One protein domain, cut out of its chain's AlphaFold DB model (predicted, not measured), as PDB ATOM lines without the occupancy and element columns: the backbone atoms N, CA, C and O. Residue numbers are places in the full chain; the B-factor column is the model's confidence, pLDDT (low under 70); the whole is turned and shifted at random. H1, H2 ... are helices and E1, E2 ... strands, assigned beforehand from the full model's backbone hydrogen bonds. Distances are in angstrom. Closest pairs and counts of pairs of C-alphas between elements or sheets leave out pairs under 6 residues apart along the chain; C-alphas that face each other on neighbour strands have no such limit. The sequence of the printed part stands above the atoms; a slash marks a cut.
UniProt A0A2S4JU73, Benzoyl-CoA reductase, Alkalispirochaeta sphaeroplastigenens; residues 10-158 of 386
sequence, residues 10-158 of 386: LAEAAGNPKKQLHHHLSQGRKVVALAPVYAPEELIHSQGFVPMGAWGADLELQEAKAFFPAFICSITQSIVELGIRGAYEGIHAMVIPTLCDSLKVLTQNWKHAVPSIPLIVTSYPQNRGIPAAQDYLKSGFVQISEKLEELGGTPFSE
ATOM      1  N   LEU A  10     106.947  20.913  37.216       98.62
ATOM      2  CA  LEU A  10     105.540  20.752  37.588       98.62
ATOM      3  C   LEU A  10     104.806  19.826  36.602       98.62
ATOM      4  O   LEU A  10     104.115  18.901  37.028       98.62
ATOM      5  N   ALA A  11     105.031  19.984  35.294       98.31
ATOM      6  CA  ALA A  11     104.465  19.099  34.274       98.31
ATOM      7  C   ALA A  11     104.920  17.638  34.430       98.31
ATOM      8  O   ALA A  11     104.104  16.721  34.318       98.31
ATOM      9  N   GLU A  12     106.198  17.402  34.743       98.25
ATOM     10  CA  GLU A  12     106.715  16.052  34.995       98.25
ATOM     11  C   GLU A  12     106.062  15.417  36.231       98.25
ATOM     12  O   GLU A  12     105.700  14.237  36.198       98.25
ATOM     13  N   ALA A  13     105.871  16.187  37.307       98.25
ATOM     14  CA  ALA A  13     105.188  15.722  38.511       98.25
ATOM     15  C   ALA A  13     103.708  15.401  38.248       98.25
ATOM     16  O   ALA A  13     103.233  14.336  38.643       98.25
ATOM     17  N   ALA A  14     103.000  16.276  37.532       98.06
ATOM     18  CA  ALA A  14     101.594  16.102  37.178       98.06
ATOM     19  C   ALA A  14     101.346  14.922  36.223       98.06
ATOM     20  O   ALA A  14     100.344  14.213  36.354       98.06
ATOM     21  N   GLY A  15     102.246  14.713  35.258       97.06
ATOM     22  CA  GLY A  15     102.126  13.679  34.229       97.06
ATOM     23  C   GLY A  15     102.551  12.281  34.678       97.06
ATOM     24  O   GLY A  15     102.130  11.301  34.067       97.06
ATOM     25  N   ASN A  16     103.352  12.163  35.745       97.38
ATOM     26  CA  ASN A  16     103.969  10.895  36.146       97.38
ATOM     27  C   ASN A  16     103.756  10.563  37.639       97.38
ATOM     28  O   ASN A  16     104.731  10.367  38.372       97.38
ATOM     29  N   PRO A  17     102.506  10.419  38.117       96.69
ATOM     30  CA  PRO A  17     102.222  10.172  39.534       96.69
ATOM     31  C   PRO A  17     102.865   8.885  40.075       96.69
ATOM     32  O   PRO A  17     103.376   8.876  41.191       96.69
ATOM     33  N   LYS A  18     102.943   7.814  39.269       96.75
ATOM     34  CA  LYS A  18     103.645   6.572  39.655       96.75
ATOM     35  C   LYS A  18     105.139   6.810  39.907       96.75
ATOM     36  O   LYS A  18     105.709   6.246  40.838       96.75
ATOM     37  N   LYS A  19     105.773   7.669  39.101       97.88
ATOM     38  CA  LYS A  19     107.180   8.053  39.279       97.88
ATOM     39  C   LYS A  19     107.367   8.841  40.576       97.88
ATOM     40  O   LYS A  19     108.326   8.576  41.293       97.88
ATOM     41  N   GLN A  20     106.442   9.748  40.899       98.38
ATOM     42  CA  GLN A  20     106.466  10.503  42.158       98.38
ATOM     43  C   GLN A  20     106.283   9.591  43.377       98.38
ATOM     44  O   GLN A  20     107.054   9.679  44.330       98.38
ATOM     45  N   LEU A  21     105.349   8.634  43.310       98.50
ATOM     46  CA  LEU A  21     105.177   7.624  44.354       98.50
ATOM     47  C   LEU A  21     106.480   6.846  44.588       98.50
ATOM     48  O   LEU A  21     106.985   6.803  45.709       98.50
ATOM     49  N   HIS A  22     107.071   6.284  43.529       98.38
ATOM     50  CA  HIS A  22     108.341   5.564  43.637       98.38
ATOM     51  C   HIS A  22     109.473   6.448  44.173       98.38
ATOM     52  O   HIS A  22     110.282   5.978  44.971       98.38
ATOM     53  N   HIS A  23     109.528   7.721  43.773       98.25
ATOM     54  CA  HIS A  23     110.511   8.670  44.288       98.25
ATOM     55  C   HIS A  23     110.392   8.822  45.811       98.25
ATOM     56  O   HIS A  23     111.384   8.625  46.514       98.25
ATOM     57  N   HIS A  24     109.189   9.073  46.335       98.50
ATOM     58  CA  HIS A  24     108.969   9.176  47.779       98.50
ATOM     59  C   HIS A  24     109.337   7.882  48.517       98.50
ATOM     60  O   HIS A  24     110.093   7.932  49.491       98.50
ATOM     61  N   LEU A  25     108.880   6.729  48.022       98.38
ATOM     62  CA  LEU A  25     109.175   5.430  48.633       98.38
ATOM     63  C   LEU A  25     110.681   5.118  48.629       98.38
ATOM     64  O   LEU A  25     111.213   4.652  49.634       98.38
ATOM     65  N   SER A  26     111.396   5.438  47.544       98.19
ATOM     66  CA  SER A  26     112.852   5.227  47.439       98.19
ATOM     67  C   SER A  26     113.666   6.057  48.437       98.19
ATOM     68  O   SER A  26     114.782   5.686  48.790       98.19
ATOM     69  N   GLN A  27     113.095   7.160  48.928       97.94
ATOM     70  CA  GLN A  27     113.679   8.003  49.970       97.94
ATOM     71  C   GLN A  27     113.266   7.569  51.386       97.94
ATOM     72  O   GLN A  27     113.512   8.297  52.345       97.94
ATOM     73  N   GLY A  28     112.608   6.414  51.529       97.50
ATOM     74  CA  GLY A  28     112.121   5.901  52.811       97.50
ATOM     75  C   GLY A  28     110.919   6.664  53.371       97.50
ATOM     76  O   GLY A  28     110.593   6.507  54.547       97.50
ATOM     77  N   ARG A  29     110.259   7.505  52.562       98.00
ATOM     78  CA  ARG A  29     109.076   8.258  52.992       98.00
ATOM     79  C   ARG A  29     107.852   7.353  52.994       98.00
ATOM     80  O   ARG A  29     107.691   6.497  52.125       98.00
ATOM     81  N   LYS A  30     106.956   7.592  53.946       98.56
ATOM     82  CA  LYS A  30     105.661   6.914  54.022       98.56
ATOM     83  C   LYS A  30     104.632   7.715  53.244       98.56
ATOM     84  O   LYS A  30     104.635   8.938  53.321       98.56
ATOM     85  N   VAL A  31     103.760   7.048  52.496       98.81
ATOM     86  CA  VAL A  31     102.800   7.710  51.602       98.81
ATOM     87  C   VAL A  31     101.383   7.294  51.958       98.81
ATOM     88  O   VAL A  31     101.122   6.106  52.133       98.81
ATOM     89  N   VAL A  32     100.468   8.258  52.019       98.88
ATOM     90  CA  VAL A  32      99.026   8.018  52.153       98.88
ATOM     91  C   VAL A  32      98.329   8.601  50.933       98.88
ATOM     92  O   VAL A  32      98.496   9.783  50.628       98.88
ATOM     93  N   ALA A  33      97.559   7.775  50.225       98.75
ATOM     94  CA  ALA A  33      96.775   8.225  49.084       98.75
ATOM     95  C   ALA A  33      95.433   8.812  49.539       98.75
ATOM     96  O   ALA A  33      94.830   8.309  50.485       98.75
ATOM     97  N   LEU A  34      94.957   9.854  48.862       98.75
ATOM     98  CA  LEU A  34      93.767  10.617  49.232       98.75
ATOM     99  C   LEU A  34      92.767  10.630  48.082       98.75
ATOM    100  O   LEU A  34      92.993  11.281  47.060       98.75
ATOM    101  N   ALA A  35      91.648   9.930  48.243       98.50
ATOM    102  CA  ALA A  35      90.551  10.038  47.297       98.50
ATOM    103  C   ALA A  35      89.863  11.421  47.407       98.50
ATOM    104  O   ALA A  35      89.940  12.078  48.451       98.50
ATOM    105  N   PRO A  36      89.156  11.871  46.353       97.62
ATOM    106  CA  PRO A  36      88.429  13.137  46.355       97.62
ATOM    107  C   PRO A  36      87.362  13.193  47.456       97.62
ATOM    108  O   PRO A  36      86.828  12.166  47.849       97.62
ATOM    109  N   VAL A  37      86.910  14.358  47.920       97.19
ATOM    110  CA  VAL A  37      87.311  15.714  47.494       97.19
ATOM    111  C   VAL A  37      88.186  16.403  48.540       97.19
ATOM    112  O   VAL A  37      89.042  17.199  48.170       97.19
ATOM    113  N   TYR A  38      87.978  16.105  49.824       97.56
ATOM    114  CA  TYR A  38      88.690  16.723  50.940       97.56
ATOM    115  C   TYR A  38      89.203  15.648  51.895       97.56
ATOM    116  O   TYR A  38      88.475  14.713  52.225       97.56
ATOM    117  N   ALA A  39      90.437  15.821  52.357       95.31
ATOM    118  CA  ALA A  39      91.074  15.019  53.392       95.31
ATOM    119  C   ALA A  39      91.901  15.943  54.310       95.31
ATOM    120  O   ALA A  39      92.282  17.039  53.882       95.31
ATOM    121  N   PRO A  40      92.182  15.548  55.566       96.81
ATOM    122  CA  PRO A  40      92.998  16.345  56.481       96.81
ATOM    123  C   PRO A  40      94.497  16.183  56.160       96.81
ATOM    124  O   PRO A  40      95.238  15.559  56.916       96.81
ATOM    125  N   GLU A  41      94.945  16.726  55.022       98.62
ATOM    126  CA  GLU A  41      96.343  16.644  54.562       98.62
ATOM    127  C   GLU A  41      97.342  17.130  55.620       98.62
ATOM    128  O   GLU A  41      98.386  16.508  55.803       98.62
ATOM    129  N   GLU A  42      97.014  18.192  56.362       98.69
ATOM    130  CA  GLU A  42      97.870  18.712  57.431       98.69
ATOM    131  C   GLU A  42      98.088  17.713  58.566       98.69
ATOM    132  O   GLU A  42      99.196  17.633  59.090       98.69
ATOM    133  N   LEU A  43      97.058  16.940  58.929       98.69
ATOM    134  CA  LEU A  43      97.164  15.909  59.961       98.69
ATOM    135  C   LEU A  43      98.093  14.786  59.489       98.69
ATOM    136  O   LEU A  43      99.040  14.428  60.184       98.69
ATOM    137  N   ILE A  44      97.883  14.316  58.259       98.75
ATOM    138  CA  ILE A  44      98.689  13.270  57.615       98.75
ATOM    139  C   ILE A  44     100.157  13.704  57.500       98.75
ATOM    140  O   ILE A  44     101.064  12.963  57.883       98.75
ATOM    141  N   HIS A  45     100.387  14.934  57.038       98.81
ATOM    142  CA  HIS A  45     101.711  15.536  56.941       98.81
ATOM    143  C   HIS A  45     102.382  15.679  58.314       98.81
ATOM    144  O   HIS A  45     103.548  15.320  58.470       98.81
ATOM    145  N   SER A  46     101.644  16.143  59.330       98.69
ATOM    146  CA  SER A  46     102.179  16.332  60.685       98.69
ATOM    147  C   SER A  46     102.666  15.040  61.340       98.69
ATOM    148  O   SER A  46     103.525  15.096  62.218       98.69
ATOM    149  N   GLN A  47     102.166  13.889  60.881       98.69
ATOM    150  CA  GLN A  47     102.571  12.564  61.351       98.69
ATOM    151  C   GLN A  47     103.630  11.892  60.462       98.69
ATOM    152  O   GLN A  47     103.892  10.694  60.592       98.69
ATOM    153  N   GLY A  48     104.261  12.658  59.564       98.31
ATOM    154  CA  GLY A  48     105.417  12.224  58.780       98.31
ATOM    155  C   GLY A  48     105.085  11.466  57.493       98.31
ATOM    156  O   GLY A  48     105.986  10.886  56.883       98.31
ATOM    157  N   PHE A  49     103.823  11.463  57.060       98.81
ATOM    158  CA  PHE A  49     103.435  10.909  55.765       98.81
ATOM    159  C   PHE A  49     103.461  11.977  54.669       98.81
ATOM    160  O   PHE A  49     103.204  13.153  54.908       98.81
ATOM    161  N   VAL A  50     103.703  11.549  53.432       98.75
ATOM    162  CA  VAL A  50     103.459  12.337  52.222       98.75
ATOM    163  C   VAL A  50     102.020  12.072  51.768       98.75
ATOM    164  O   VAL A  50     101.717  10.938  51.378       98.75
ATOM    165  N   PRO A  51     101.124  13.073  51.797       98.69
ATOM    166  CA  PRO A  51      99.794  12.927  51.229       98.69
ATOM    167  C   PRO A  51      99.870  13.009  49.699       98.69
ATOM    168  O   PRO A  51     100.417  13.970  49.159       98.69
ATOM    169  N   MET A  52      99.321  12.015  48.997       98.62
ATOM    170  CA  MET A  52      99.236  12.002  47.532       98.62
ATOM    171  C   MET A  52      97.785  11.878  47.061       98.62
ATOM    172  O   MET A  52      97.060  10.998  47.507       98.62
ATOM    173  N   GLY A  53      97.342  12.720  46.131       98.38
ATOM    174  CA  GLY A  53      95.981  12.664  45.591       98.38
ATOM    175  C   GLY A  53      95.735  11.430  44.713       98.38
ATOM    176  O   GLY A  53      96.586  11.021  43.927       98.38
ATOM    177  N   ALA A  54      94.538  10.856  44.799       98.06
ATOM    178  CA  ALA A  54      94.077   9.715  44.011       98.06
ATOM    179  C   ALA A  54      92.779  10.075  43.270       98.06
ATOM    180  O   ALA A  54      91.694   9.652  43.644       98.06
ATOM    181  N   TRP A  55      92.889  10.863  42.197       97.69
ATOM    182  CA  TRP A  55      91.753  11.419  41.434       97.69
ATOM    183  C   TRP A  55      91.383  10.598  40.182       97.69
ATOM    184  O   TRP A  55      90.910  11.140  39.175       97.69
ATOM    185  N   GLY A  56      91.624   9.286  40.234       96.25
ATOM    186  CA  GLY A  56      91.463   8.380  39.096       96.25
ATOM    187  C   GLY A  56      92.503   8.599  37.991       96.25
ATOM    188  O   GLY A  56      93.459   9.358  38.153       96.25
ATOM    189  N   ALA A  57      92.315   7.928  36.858       96.25
ATOM    190  CA  ALA A  57      93.150   8.089  35.667       96.25
ATOM    191  C   ALA A  57      92.338   7.824  34.399       96.25
ATOM    192  O   ALA A  57      91.265   7.229  34.470       96.25
ATOM    193  N   ASP A  58      92.855   8.260  33.251       95.94
ATOM    194  CA  ASP A  58      92.223   8.005  31.959       95.94
ATOM    195  C   ASP A  58      92.590   6.591  31.472       95.94
ATOM    196  O   ASP A  58      93.704   6.357  30.996       95.94
ATOM    197  N   LEU A  59      91.684   5.621  31.640       94.75
ATOM    198  CA  LEU A  59      91.876   4.231  31.211       94.75
ATOM    199  C   LEU A  59      90.550   3.517  30.940       94.75
ATOM    200  O   LEU A  59      89.503   3.892  31.462       94.75
ATOM    201  N   GLU A  60      90.618   2.436  30.165       94.06
ATOM    202  CA  GLU A  60      89.503   1.502  30.035       94.06
ATOM    203  C   GLU A  60      89.326   0.686  31.324       94.06
ATOM    204  O   GLU A  60      90.276   0.074  31.827       94.06
ATOM    205  N   LEU A  61      88.090   0.660  31.827       95.38
ATOM    206  CA  LEU A  61      87.701  -0.113  33.004       95.38
ATOM    207  C   LEU A  61      87.399  -1.562  32.615       95.38
ATOM    208  O   LEU A  61      86.640  -1.811  31.671       95.38
ATOM    209  N   GLN A  62      87.945  -2.512  33.368       95.50
ATOM    210  CA  GLN A  62      87.758  -3.943  33.132       95.50
ATOM    211  C   GLN A  62      87.344  -4.624  34.433       95.50
ATOM    212  O   GLN A  62      86.164  -4.926  34.606       95.50
ATOM    213  N   GLU A  63      88.271  -4.767  35.375       97.00
ATOM    214  CA  GLU A  63      88.047  -5.470  36.641       97.00
ATOM    215  C   GLU A  63      87.123  -4.685  37.583       97.00
ATOM    216  O   GLU A  63      86.266  -5.257  38.258       97.00
ATOM    217  N   ALA A  64      87.206  -3.349  37.578       96.31
ATOM    218  CA  ALA A  64      86.349  -2.503  38.407       96.31
ATOM    219  C   ALA A  64      84.850  -2.661  38.080       96.31
ATOM    220  O   ALA A  64      84.006  -2.448  38.951       96.31
ATOM    221  N   LYS A  65      84.493  -3.098  36.862       94.62
ATOM    222  CA  LYS A  65      83.093  -3.332  36.460       94.62
ATOM    223  C   LYS A  65      82.417  -4.452  37.259       94.62
ATOM    224  O   LYS A  65      81.194  -4.478  37.327       94.62
ATOM    225  N   ALA A  66      83.182  -5.348  37.887       96.12
ATOM    226  CA  ALA A  66      82.633  -6.365  38.787       96.12
ATOM    227  C   ALA A  66      82.153  -5.779  40.130       96.12
ATOM    228  O   ALA A  66      81.355  -6.402  40.824       96.12
ATOM    229  N   PHE A  67      82.625  -4.580  40.491       95.69
ATOM    230  CA  PHE A  67      82.359  -3.933  41.777       95.69
ATOM    231  C   PHE A  67      81.352  -2.783  41.677       95.69
ATOM    232  O   PHE A  67      80.703  -2.440  42.666       95.69
ATOM    233  N   PHE A  68      81.223  -2.158  40.504       95.81
ATOM    234  CA  PHE A  68      80.383  -0.978  40.312       95.81
ATOM    235  C   PHE A  68      79.295  -1.210  39.266       95.81
ATOM    236  O   PHE A  68      79.561  -1.799  38.217       95.81
ATOM    237  N   PRO A  69      78.080  -0.675  39.479       91.56
ATOM    238  CA  PRO A  69      77.131  -0.539  38.390       91.56
ATOM    239  C   PRO A  69      77.618   0.515  37.380       91.56
ATOM    240  O   PRO A  69      78.366   1.435  37.714       91.56
ATOM    241  N   ALA A  70      77.144   0.411  36.137       88.88
ATOM    242  CA  ALA A  70      77.614   1.235  35.017       88.88
ATOM    243  C   ALA A  70      77.348   2.750  35.164       88.88
ATOM    244  O   ALA A  70      77.921   3.538  34.416       88.88
ATOM    245  N   PHE A  71      76.489   3.156  36.103       92.75
ATOM    246  CA  PHE A  71      76.037   4.535  36.321       92.75
ATOM    247  C   PHE A  71      76.729   5.236  37.505       92.75
ATOM    248  O   PHE A  71      76.182   6.170  38.079       92.75
ATOM    249  N   ILE A  72      77.921   4.782  37.901       95.50
ATOM    250  CA  ILE A  72      78.763   5.457  38.902       95.50
ATOM    251  C   ILE A  72      79.847   6.271  38.197       95.50
ATOM    252  O   ILE A  72      80.361   5.850  37.161       95.50
ATOM    253  N   CYS A  73      80.241   7.420  38.752       96.50
ATOM    254  CA  CYS A  73      81.262   8.257  38.127       96.50
ATOM    255  C   CYS A  73      82.593   7.500  37.941       96.50
ATOM    256  O   CYS A  73      83.102   6.825  38.846       96.50
ATOM    257  N   SER A  74      83.192   7.631  36.756       96.19
ATOM    258  CA  SER A  74      84.395   6.882  36.361       96.19
ATOM    259  C   SER A  74      85.645   7.226  37.175       96.19
ATOM    260  O   SER A  74      86.593   6.441  37.203       96.19
ATOM    261  N   ILE A  75      85.650   8.346  37.904       97.75
ATOM    262  CA  ILE A  75      86.717   8.679  38.858       97.75
ATOM    263  C   ILE A  75      86.822   7.589  39.934       97.75
ATOM    264  O   ILE A  75      87.902   7.053  40.155       97.75
ATOM    265  N   THR A  76      85.710   7.200  40.564       97.75
ATOM    266  CA  THR A  76      85.742   6.172  41.623       97.75
ATOM    267  C   THR A  76      86.054   4.782  41.073       97.75
ATOM    268  O   THR A  76      86.834   4.043  41.671       97.75
ATOM    269  N   GLN A  77      85.515   4.451  39.896       97.88
ATOM    270  CA  GLN A  77      85.782   3.170  39.248       97.88
ATOM    271  C   GLN A  77      87.259   3.039  38.840       97.88
ATOM    272  O   GLN A  77      87.877   2.007  39.090       97.88
ATOM    273  N   SER A  78      87.850   4.099  38.273       97.94
ATOM    274  CA  SER A  78      89.264   4.102  37.879       97.94
ATOM    275  C   SER A  78      90.213   4.032  39.076       97.94
ATOM    276  O   SER A  78      91.248   3.384  38.966       97.94
ATOM    277  N   ILE A  79      89.862   4.608  40.234       98.50
ATOM    278  CA  ILE A  79      90.636   4.425  41.475       98.50
ATOM    279  C   ILE A  79      90.703   2.936  41.851       98.50
ATOM    280  O   ILE A  79      91.782   2.425  42.138       98.50
ATOM    281  N   VAL A  80      89.582   2.210  41.807       98.44
ATOM    282  CA  VAL A  80      89.587   0.767  42.109       98.44
ATOM    283  C   VAL A  80      90.348  -0.028  41.051       98.44
ATOM    284  O   VAL A  80      91.165  -0.869  41.413       98.44
ATOM    285  N   GLU A  81      90.156   0.270  39.763       98.38
ATOM    286  CA  GLU A  81      90.892  -0.379  38.668       98.38
ATOM    287  C   GLU A  81      92.413  -0.226  38.842       98.38
ATOM    288  O   GLU A  81      93.161  -1.195  38.728       98.38
ATOM    289  N   LEU A  82      92.879   0.981  39.176       98.38
ATOM    290  CA  LEU A  82      94.286   1.259  39.468       98.38
ATOM    291  C   LEU A  82      94.795   0.453  40.670       98.38
ATOM    292  O   LEU A  82      95.911  -0.062  40.630       98.38
ATOM    293  N   GLY A  83      93.984   0.317  41.722       98.19
ATOM    294  CA  GLY A  83      94.319  -0.495  42.891       98.19
ATOM    295  C   GLY A  83      94.436  -1.982  42.584       98.19
ATOM    296  O   GLY A  83      95.435  -2.588  42.963       98.19
ATOM    297  N   ILE A  84      93.491  -2.545  41.826       98.25
ATOM    298  CA  ILE A  84      93.536  -3.946  41.377       98.25
ATOM    299  C   ILE A  84      94.795  -4.205  40.534       98.25
ATOM    300  O   ILE A  84      95.445  -5.236  40.682       98.25
ATOM    301  N   ARG A  85      95.183  -3.245  39.685       97.56
ATOM    302  CA  ARG A  85      96.376  -3.333  38.824       97.56
ATOM    303  C   ARG A  85      97.703  -3.026  39.539       97.56
ATOM    304  O   ARG A  85      98.728  -2.914  38.870       97.56
ATOM    305  N   GLY A  86      97.699  -2.833  40.860       97.19
ATOM    306  CA  GLY A  86      98.913  -2.575  41.643       97.19
ATOM    307  C   GLY A  86      99.514  -1.175  41.454       97.19
ATOM    308  O   GLY A  86     100.656  -0.923  41.831       97.19
ATOM    309  N   ALA A  87      98.776  -0.212  40.888       97.56
ATOM    310  CA  ALA A  87      99.299   1.144  40.668       97.56
ATOM    311  C   ALA A  87      99.579   1.909  41.975       97.56
ATOM    312  O   ALA A  87     100.343   2.874  41.965       97.56
ATOM    313  N   TYR A  88      98.973   1.469  43.080       98.12
ATOM    314  CA  TYR A  88      99.151   2.022  44.421       98.12
ATOM    315  C   TYR A  88     100.076   1.173  45.313       98.12
ATOM    316  O   TYR A  88     100.119   1.388  46.520       98.12
ATOM    317  N   GLU A  89     100.809   0.201  44.763       97.38
ATOM    318  CA  GLU A  89     101.748  -0.610  45.548       97.38
ATOM    319  C   GLU A  89     102.734   0.262  46.349       97.38
ATOM    320  O   GLU A  89     103.342   1.199  45.830       97.38
ATOM    321  N   GLY A  90     102.880  -0.049  47.639       97.19
ATOM    322  CA  GLY A  90     103.777   0.648  48.566       97.19
ATOM    323  C   GLY A  90     103.157   1.812  49.351       97.19
ATOM    324  O   GLY A  90     103.770   2.264  50.324       97.19
ATOM    325  N   ILE A  91     101.949   2.288  49.014       98.31
ATOM    326  CA  ILE A  91     101.252   3.246  49.893       98.31
ATOM    327  C   ILE A  91     100.843   2.570  51.209       98.31
ATOM    328  O   ILE A  91     100.536   1.382  51.248       98.31
ATOM    329  N   HIS A  92     100.824   3.339  52.295       98.50
ATOM    330  CA  HIS A  92     100.533   2.843  53.643       98.50
ATOM    331  C   HIS A  92      99.031   2.804  53.940       98.50
ATOM    332  O   HIS A  92      98.583   1.984  54.737       98.50
ATOM    333  N   ALA A  93      98.257   3.684  53.305       98.69
ATOM    334  CA  ALA A  93      96.804   3.663  53.352       98.69
ATOM    335  C   ALA A  93      96.191   4.458  52.198       98.69
ATOM    336  O   ALA A  93      96.830   5.344  51.625       98.69
ATOM    337  N   MET A  94      94.922   4.170  51.925       98.75
ATOM    338  CA  MET A  94      94.020   5.007  51.143       98.75
ATOM    339  C   MET A  94      93.028   5.684  52.100       98.75
ATOM    340  O   MET A  94      92.310   5.000  52.828       98.75
ATOM    341  N   VAL A  95      92.971   7.015  52.103       98.69
ATOM    342  CA  VAL A  95      91.954   7.799  52.815       98.69
ATOM    343  C   VAL A  95      90.816   8.100  51.850       98.69
ATOM    344  O   VAL A  95      91.037   8.700  50.798       98.69
ATOM    345  N   ILE A  96      89.595   7.696  52.203       98.56
ATOM    346  CA  ILE A  96      88.411   7.899  51.362       98.56
ATOM    347  C   ILE A  96      87.321   8.605  52.169       98.56
ATOM    348  O   ILE A  96      86.805   8.027  53.136       98.56
ATOM    349  N   PRO A  97      86.945   9.840  51.796       97.19
ATOM    350  CA  PRO A  97      85.889  10.554  52.485       97.19
ATOM    351  C   PRO A  97      84.500  10.162  51.962       97.19
ATOM    352  O   PRO A  97      84.339   9.868  50.784       97.19
ATOM    353  N   THR A  98      83.454  10.199  52.788       95.62
ATOM    354  CA  THR A  98      82.085   9.769  52.409       95.62
ATOM    355  C   THR A  98      81.169  10.920  51.967       95.62
ATOM    356  O   THR A  98      80.001  10.994  52.353       95.62
ATOM    357  N   LEU A  99      81.691  11.835  51.144       96.00
ATOM    358  CA  LEU A  99      81.008  13.087  50.769       96.00
ATOM    359  C   LEU A  99      79.869  12.927  49.743       96.00
ATOM    360  O   LEU A  99      79.013  13.801  49.654       96.00
ATOM    361  N   CYS A 100      79.831  11.827  48.991       96.69
ATOM    362  CA  CYS A 100      78.725  11.473  48.095       96.69
ATOM    363  C   CYS A 100      78.518   9.953  48.072       96.69
ATOM    364  O   CYS A 100      79.335   9.197  48.610       96.69
ATOM    365  N   ASP A 101      77.442   9.486  47.441       96.44
ATOM    366  CA  ASP A 101      77.119   8.057  47.419       96.44
ATOM    367  C   ASP A 101      78.145   7.235  46.630       96.44
ATOM    368  O   ASP A 101      78.568   6.180  47.102       96.44
ATOM    369  N   SER A 102      78.664   7.763  45.517       96.94
ATOM    370  CA  SER A 102      79.756   7.119  44.768       96.94
ATOM    371  C   SER A 102      81.011   6.906  45.630       96.94
ATOM    372  O   SER A 102      81.649   5.856  45.553       96.94
ATOM    373  N   LEU A 103      81.350   7.858  46.509       97.62
ATOM    374  CA  LEU A 103      82.482   7.715  47.428       97.62
ATOM    375  C   LEU A 103      82.193   6.727  48.567       97.62
ATOM    376  O   LEU A 103      83.081   5.974  48.963       97.62
ATOM    377  N   LYS A 104      80.953   6.655  49.068       96.88
ATOM    378  CA  LYS A 104      80.558   5.604  50.024       96.88
ATOM    379  C   LYS A 104      80.712   4.218  49.398       96.88
ATOM    380  O   LYS A 104      81.275   3.333  50.039       96.88
ATOM    381  N   VAL A 105      80.290   4.037  48.147       96.38
ATOM    382  CA  VAL A 105      80.493   2.781  47.404       96.38
ATOM    383  C   VAL A 105      81.987   2.493  47.231       96.38
ATOM    384  O   VAL A 105      82.424   1.381  47.524       96.38
ATOM    385  N   LEU A 106      82.789   3.501  46.866       98.06
ATOM    386  CA  LEU A 106      84.245   3.374  46.769       98.06
ATOM    387  C   LEU A 106      84.869   2.846  48.072       98.06
ATOM    388  O   LEU A 106      85.707   1.951  48.004       98.06
ATOM    389  N   THR A 107      84.435   3.320  49.251       97.38
ATOM    390  CA  THR A 107      84.955   2.797  50.532       97.38
ATOM    391  C   THR A 107      84.737   1.293  50.686       97.38
ATOM    392  O   THR A 107      85.638   0.591  51.138       97.38
ATOM    393  N   GLN A 108      83.560   0.773  50.324       95.88
ATOM    394  CA  GLN A 108      83.267  -0.651  50.501       95.88
ATOM    395  C   GLN A 108      83.960  -1.487  49.427       95.88
ATOM    396  O   GLN A 108      84.587  -2.492  49.750       95.88
ATOM    397  N   ASN A 109      83.939  -1.029  48.176       97.69
ATOM    398  CA  ASN A 109      84.600  -1.723  47.076       97.69
ATOM    399  C   ASN A 109      86.115  -1.800  47.280       97.69
ATOM    400  O   ASN A 109      86.694  -2.858  47.058       97.69
ATOM    401  N   TRP A 110      86.749  -0.735  47.783       98.50
ATOM    402  CA  TRP A 110      88.185  -0.732  48.066       98.50
ATOM    403  C   TRP A 110      88.596  -1.840  49.046       98.50
ATOM    404  O   TRP A 110      89.566  -2.548  48.787       98.50
ATOM    405  N   LYS A 111      87.829  -2.057  50.128       96.12
ATOM    406  CA  LYS A 111      88.120  -3.108  51.127       96.12
ATOM    407  C   LYS A 111      88.201  -4.508  50.521       96.12
ATOM    408  O   LYS A 111      88.944  -5.342  51.027       96.12
ATOM    409  N   HIS A 112      87.407  -4.773  49.485       96.62
ATOM    410  CA  HIS A 112      87.309  -6.092  48.863       96.62
ATOM    411  C   HIS A 112      88.207  -6.232  47.635       96.62
ATOM    412  O   HIS A 112      88.798  -7.288  47.435       96.62
ATOM    413  N   ALA A 113      88.321  -5.178  46.829       97.62
ATOM    414  CA  ALA A 113      89.118  -5.178  45.611       97.62
ATOM    415  C   ALA A 113      90.622  -5.044  45.890       97.62
ATOM    416  O   ALA A 113      91.434  -5.598  45.153       97.62
ATOM    417  N   VAL A 114      90.999  -4.308  46.941       98.12
ATOM    418  CA  VAL A 114      92.395  -3.954  47.242       98.12
ATOM    419  C   VAL A 114      92.707  -4.184  48.731       98.12
ATOM    420  O   VAL A 114      93.098  -3.258  49.445       98.12
ATOM    421  N   PRO A 115      92.547  -5.418  49.249       97.00
ATOM    422  CA  PRO A 115      92.691  -5.702  50.681       97.00
ATOM    423  C   PRO A 115      94.126  -5.530  51.204       97.00
ATOM    424  O   PRO A 115      94.333  -5.451  52.411       97.00
ATOM    425  N   SER A 116      95.121  -5.479  50.311       97.38
ATOM    426  CA  SER A 116      96.531  -5.269  50.656       97.38
ATOM    427  C   SER A 116      96.842  -3.848  51.132       97.38
ATOM    428  O   SER A 116      97.866  -3.649  51.781       97.38
ATOM    429  N   ILE A 117      95.981  -2.869  50.831       98.50
ATOM    430  CA  ILE A 117      96.176  -1.469  51.215       98.50
ATOM    431  C   ILE A 117      95.111  -1.073  52.246       98.50
ATOM    432  O   ILE A 117      93.924  -1.016  51.902       98.50
ATOM    433  N   PRO A 118      95.511  -0.738  53.487       98.12
ATOM    434  CA  PRO A 118      94.592  -0.287  54.523       98.12
ATOM    435  C   PRO A 118      93.717   0.889  54.080       98.12
ATOM    436  O   PRO A 118      94.182   1.843  53.456       98.12
ATOM    437  N   LEU A 119      92.440   0.836  54.451       98.25
ATOM    438  CA  LEU A 119      91.482   1.912  54.229       98.25
ATOM    439  C   LEU A 119      91.308   2.738  55.504       98.25
ATOM    440  O   LEU A 119      91.002   2.188  56.563       98.25
ATOM    441  N   ILE A 120      91.396   4.058  55.370       98.31
ATOM    442  CA  ILE A 120      90.965   5.028  56.375       98.31
ATOM    443  C   ILE A 120      89.720   5.728  55.828       98.31
ATOM    444  O   ILE A 120      89.749   6.314  54.749       98.31
ATOM    445  N   VAL A 121      88.605   5.657  56.552       96.75
ATOM    446  CA  VAL A 121      87.361   6.322  56.145       96.75
ATOM    447  C   VAL A 121      87.223   7.633  56.901       96.75
ATOM    448  O   VAL A 121      87.343   7.656  58.123       96.75
ATOM    449  N   THR A 122      86.911   8.713  56.188       93.56
ATOM    450  CA  THR A 122      86.607  10.010  56.805       93.56
ATOM    451  C   THR A 122      85.157  10.377  56.545       93.56
ATOM    452  O   THR A 122      84.751  10.620  55.410       93.56
ATOM    453  N   SER A 123      84.352  10.430  57.599       92.62
ATOM    454  CA  SER A 123      82.965  10.864  57.483       92.62
ATOM    455  C   SER A 123      82.839  12.315  57.910       92.62
ATOM    456  O   SER A 123      83.182  12.677  59.033       92.62
ATOM    457  N   TYR A 124      82.361  13.148  56.993       95.06
ATOM    458  CA  TYR A 124      82.192  14.573  57.223       95.06
ATOM    459  C   TYR A 124      80.733  14.898  57.558       95.06
ATOM    460  O   TYR A 124      79.822  14.398  56.888       95.06
ATOM    461  N   PRO A 125      80.476  15.756  58.560       95.06
ATOM    462  CA  PRO A 125      79.122  16.189  58.863       95.06
ATOM    463  C   PRO A 125      78.588  17.070  57.727       95.06
ATOM    464  O   PRO A 125      79.297  17.936  57.220       95.06
ATOM    465  N   GLN A 126      77.320  16.890  57.352       93.50
ATOM    466  CA  GLN A 126      76.665  17.759  56.366       93.50
ATOM    467  C   GLN A 126      76.178  19.066  57.006       93.50
ATOM    468  O   GLN A 126      76.394  20.146  56.464       93.50
ATOM    469  N   ASN A 127      75.594  19.007  58.207       93.44
ATOM    470  CA  ASN A 127      75.168  20.204  58.936       93.44
ATOM    471  C   ASN A 127      76.362  20.892  59.626       93.44
ATOM    472  O   ASN A 127      76.489  20.885  60.842       93.44
ATOM    473  N   ARG A 128      77.279  21.452  58.837       94.50
ATOM    474  CA  ARG A 128      78.594  21.949  59.285       94.50
ATOM    475  C   ARG A 128      78.543  23.192  60.183       94.50
ATOM    476  O   ARG A 128      79.546  23.532  60.801       94.50
ATOM    477  N   GLY A 129      77.394  23.868  60.244       90.06
ATOM    478  CA  GLY A 129      77.216  25.123  60.978       90.06
ATOM    479  C   GLY A 129      76.871  24.974  62.463       90.06
ATOM    480  O   GLY A 129      76.828  25.984  63.159       90.06
ATOM    481  N   ILE A 130      76.610  23.758  62.958       94.44
ATOM    482  CA  ILE A 130      76.229  23.527  64.364       94.44
ATOM    483  C   ILE A 130      77.405  22.987  65.198       94.44
ATOM    484  O   ILE A 130      78.227  22.242  64.659       94.44
ATOM    485  N   PRO A 131      77.472  23.270  66.515       95.62
ATOM    486  CA  PRO A 131      78.550  22.776  67.381       95.62
ATOM    487  C   PRO A 131      78.728  21.250  67.352       95.62
ATOM    488  O   PRO A 131      79.841  20.765  67.189       95.62
ATOM    489  N   ALA A 132      77.626  20.490  67.366       96.62
ATOM    490  CA  ALA A 132      77.672  19.025  67.344       96.62
ATOM    491  C   ALA A 132      78.386  18.445  66.104       96.62
ATOM    492  O   ALA A 132      78.959  17.360  66.164       96.62
ATOM    493  N   ALA A 133      78.369  19.159  64.972       95.44
ATOM    494  CA  ALA A 133      79.108  18.750  63.782       95.44
ATOM    495  C   ALA A 133      80.620  18.926  63.959       95.44
ATOM    496  O   ALA A 133      81.389  18.097  63.476       95.44
ATOM    497  N   GLN A 134      81.044  19.978  64.661       95.38
ATOM    498  CA  GLN A 134      82.456  20.214  64.955       95.38
ATOM    499  C   GLN A 134      82.997  19.132  65.893       95.38
ATOM    500  O   GLN A 134      84.026  18.534  65.586       95.38
ATOM    501  N   ASP A 135      82.254  18.795  66.951       96.62
ATOM    502  CA  ASP A 135      82.620  17.714  67.877       96.62
ATOM    503  C   ASP A 135      82.745  16.367  67.149       96.62
ATOM    504  O   ASP A 135      83.750  15.668  67.285       96.62
ATOM    505  N   TYR A 136      81.759  16.035  66.306       97.50
ATOM    506  CA  TYR A 136      81.778  14.822  65.487       97.50
ATOM    507  C   TYR A 136      83.015  14.749  64.582       97.50
ATOM    508  O   TYR A 136      83.697  13.723  64.531       97.50
ATOM    509  N   LEU A 137      83.321  15.841  63.875       97.19
ATOM    510  CA  LEU A 137      84.464  15.877  62.972       97.19
ATOM    511  C   LEU A 137      85.793  15.804  63.732       97.19
ATOM    512  O   LEU A 137      86.701  15.101  63.292       97.19
ATOM    513  N   LYS A 138      85.892  16.466  64.892       97.31
ATOM    514  CA  LYS A 138      87.062  16.389  65.773       97.31
ATOM    515  C   LYS A 138      87.334  14.948  66.192       97.31
ATOM    516  O   LYS A 138      88.458  14.481  66.034       97.31
ATOM    517  N   SER A 139      86.312  14.216  66.647       97.44
ATOM    518  CA  SER A 139      86.445  12.790  66.975       97.44
ATOM    519  C   SER A 139      86.894  11.956  65.773       97.44
ATOM    520  O   SER A 139      87.742  11.080  65.923       97.44
ATOM    521  N   GLY A 140      86.385  12.252  64.572       97.19
ATOM    522  CA  GLY A 140      86.835  11.603  63.339       97.19
ATOM    523  C   GLY A 140      88.316  11.853  63.036       97.19
ATOM    524  O   GLY A 140      89.032  10.926  62.668       97.19
ATOM    525  N   PHE A 141      88.810  13.078  63.227       98.19
ATOM    526  CA  PHE A 141      90.231  13.385  63.038       98.19
ATOM    527  C   PHE A 141      91.130  12.734  64.093       98.19
ATOM    528  O   PHE A 141      92.216  12.285  63.739       98.19
ATOM    529  N   VAL A 142      90.674  12.597  65.343       98.06
ATOM    530  CA  VAL A 142      91.398  11.813  66.362       98.06
ATOM    531  C   VAL A 142      91.566  10.361  65.907       98.06
ATOM    532  O   VAL A 142      92.685   9.862  65.893       98.06
ATOM    533  N   GLN A 143      90.499   9.717  65.424       97.75
ATOM    534  CA  GLN A 143      90.569   8.334  64.927       97.75
ATOM    535  C   GLN A 143      91.506   8.181  63.722       97.75
ATOM    536  O   GLN A 143      92.214   7.183  63.595       97.75
ATOM    537  N   ILE A 144      91.528   9.169  62.820       98.12
ATOM    538  CA  ILE A 144      92.486   9.185  61.707       98.12
ATOM    539  C   ILE A 144      93.912   9.282  62.248       98.12
ATOM    540  O   ILE A 144      94.768   8.532  61.790       98.12
ATOM    541  N   SER A 145      94.156  10.159  63.225       98.38
ATOM    542  CA  SER A 145      95.472  10.322  63.845       98.38
ATOM    543  C   SER A 145      95.971   9.021  64.466       98.38
ATOM    544  O   SER A 145      97.079   8.587  64.161       98.38
ATOM    545  N   GLU A 146      95.137   8.357  65.268       98.25
ATOM    546  CA  GLU A 146      95.440   7.056  65.877       98.25
ATOM    547  C   GLU A 146      95.761   6.009  64.803       98.25
ATOM    548  O   GLU A 146      96.753   5.285  64.895       98.25
ATOM    549  N   LYS A 147      94.977   5.974  63.716       98.31
ATOM    550  CA  LYS A 147      95.221   5.027  62.629       98.31
ATOM    551  C   LYS A 147      96.527   5.303  61.885       98.31
ATOM    552  O   LYS A 147      97.200   4.366  61.460       98.31
ATOM    553  N   LEU A 148      96.892   6.570  61.715       98.56
ATOM    554  CA  LEU A 148      98.172   6.960  61.130       98.56
ATOM    555  C   LEU A 148      99.342   6.527  62.023       98.56
ATOM    556  O   LEU A 148     100.330   6.024  61.492       98.56
ATOM    557  N   GLU A 149      99.218   6.629  63.351       98.25
ATOM    558  CA  GLU A 149     100.217   6.111  64.303       98.25
ATOM    559  C   GLU A 149     100.384   4.593  64.184       98.25
ATOM    560  O   GLU A 149     101.511   4.108  64.069       98.25
ATOM    561  N   GLU A 150      99.284   3.834  64.114       98.19
ATOM    562  CA  GLU A 150      99.318   2.376  63.905       98.19
ATOM    563  C   GLU A 150     100.029   1.979  62.602       98.19
ATOM    564  O   GLU A 150     100.692   0.945  62.531       98.19
ATOM    565  N   LEU A 151      99.913   2.811  61.564       98.00
ATOM    566  CA  LEU A 151     100.591   2.637  60.275       98.00
ATOM    567  C   LEU A 151     102.052   3.131  60.303       98.00
ATOM    568  O   LEU A 151     102.734   3.190  59.274       98.00
ATOM    569  N   GLY A 152     102.555   3.468  61.489       97.00
ATOM    570  CA  GLY A 152     103.921   3.889  61.756       97.00
ATOM    571  C   GLY A 152     104.166   5.385  61.570       97.00
ATOM    572  O   GLY A 152     105.320   5.782  61.386       97.00
ATOM    573  N   GLY A 153     103.123   6.209  61.567       98.00
ATOM    574  CA  GLY A 153     103.253   7.653  61.723       98.00
ATOM    575  C   GLY A 153     103.845   8.028  63.074       98.00
ATOM    576  O   GLY A 153     103.892   7.218  64.001       98.00
ATOM    577  N   THR A 154     104.301   9.269  63.202       98.12
ATOM    578  CA  THR A 154     104.696   9.788  64.515       98.12
ATOM    579  C   THR A 154     103.459  10.022  65.391       98.12
ATOM    580  O   THR A 154     102.397  10.348  64.847       98.12
ATOM    581  N   PRO A 155     103.587   9.920  66.731       98.06
ATOM    582  CA  PRO A 155     102.508  10.274  67.645       98.06
ATOM    583  C   PRO A 155     101.970  11.682  67.398       98.06
ATOM    584  O   PRO A 155     102.730  12.576  67.005       98.06
ATOM    585  N   PHE A 156     100.677  11.884  67.648       97.88
ATOM    586  CA  PHE A 156     100.042  13.189  67.546       97.88
ATOM    587  C   PHE A 156     100.810  14.241  68.354       97.88
ATOM    588  O   PHE A 156     101.139  14.055  69.527       97.88
ATOM    589  N   SER A 157     101.066  15.381  67.719       98.12
ATOM    590  CA  SER A 157     101.694  16.538  68.343       98.12
ATOM    591  C   SER A 157     101.003  17.801  67.864       98.12
ATOM    592  O   SER A 157     100.973  18.087  66.664       98.12
ATOM    593  N   GLU A 158     100.483  18.592  68.804       97.62
ATOM    594  CA  GLU A 158      99.900  19.896  68.486       97.62
ATOM    595  C   GLU A 158     100.924  20.810  67.805       97.62
ATOM    596  O   GLU A 158     100.590  21.503  66.850       97.62
TER     597      GLU A 158
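What this domain is: This is residues 10 to 158 of the 386 residues of the protein "Benzoyl-CoA reductase" of Alkalispirochaeta sphaeroplastigenens (UniProt A0A2S4JU73). Look first for a twisted sheet of four parallel strands in the middle, with helices on both of its faces: H2 and H6 cover one face, H3 and H7 the other. Beyond H6, H5 runs side by side with it, away from the sheet, and short H4 packs on H5, while H1 lies out past H2, farthest of the elements from the middle. The printed part has 149 residues, with seven named helices and four named strands in the order H1, H2, E1, H3, E2, H4, H5, E3, H6, E4, H7, and across the sheet the strands stand E2, E1, E3, E4. The class is mixed, helices and strands; the whole is compact, with a radius of gyration of the C-alphas of 15.6 A, and rounded, spanning 44 by 39 by 30 A.

Where its parts are: Start in the sheet, at C-alpha 30 at (105.661, 6.914, 54.022), where E1 begins; it takes residues 30 to 34 and is 13.3 A long. Beside it are E2, residues 49 to 53, 12.7 A, and E3, residues 93 to 97, 12.9 A; E4, residues 119 to 122, is 9.8 A long. The longest helix is H7, residues 131 to 150: find C-alpha 131 at (78.550, 22.776, 67.381), from which it runs 29.3 A to C-alpha 150 at (99.318, 2.376, 63.905). H6 takes residues 101 to 113, 18.0 A, H5 residues 74 to 84, 15.0 A, and H2 residues 17 to 26, 14.1 A. The short helices are H1, residues 10 to 15, H3, residues 41 to 46, and H4, residues 63 to 66.

How they stand to each other: In the sheet, E2 and E4 are the edge strands. Between E2 and E1, at 31 degrees, look at N 50 and O 30, 2.8 A apart and within hydrogen-bond range; between E1 and E3, at 25 degrees, N 95 and O 33 are 2.8 A apart; between E3 and E4, at 28 degrees, N 96 and O 120 are 2.9 A apart. The sheet is only just strongly twisted, its C-alphas lying up to 4.4 A off the best plane. E1, H3, E2 and E3, H6, E4 are strand-helix-strand units, two parallel neighbour strands with a helix between, and E2, H4, H5, E3 is a split one, with E1 between its strands; the three crossovers are right-handed. On one face, H2 is over E2 and E1 at a height of 10.1 A, its closest C-alphas to E1 being Leu 25 and Val 31, 7.4 A. On the same face H6 is over E3 and, only just, E4, with 3 C-alphas falling on E4; the closest C-alphas to E3 are Thr 107 and Ile 96, 6.2 A. On the opposite face H3 touches H7 at a steep tilt of 51 degrees, the same way, closest at Leu 43 and Ser 145, C-alphas 7.0 A apart; H7 touches H3 with residues 141 to 148 alone. H5 touches H6 at a shallow tilt of 11 degrees, the same way, with the C-alphas of Thr 76 and Leu 106 6.0 A apart. H4 touches H5, closest at the C-alphas of Ala 64 and Glu 81, 5.0 A. H1 is close to H2 but not clearly touching, with the C-alphas of Ala 13 and Gln 20 6.5 A apart. In H1, H2, H3, H5 and H7 every O i to N i+4 pair is within hydrogen-bond range; H6 has 7 of 9, and H4 is too short for one.

The domain as a whole: The C-alphas of Gln 62 and Pro 131 are the two farthest apart, 44.4 A. From C-alpha 10 to C-alpha 158 is 31.4 A. The printed part has no cut, and no link is long. The mean pLDDT of the printed part is 97.2, and no printed residue is under 70.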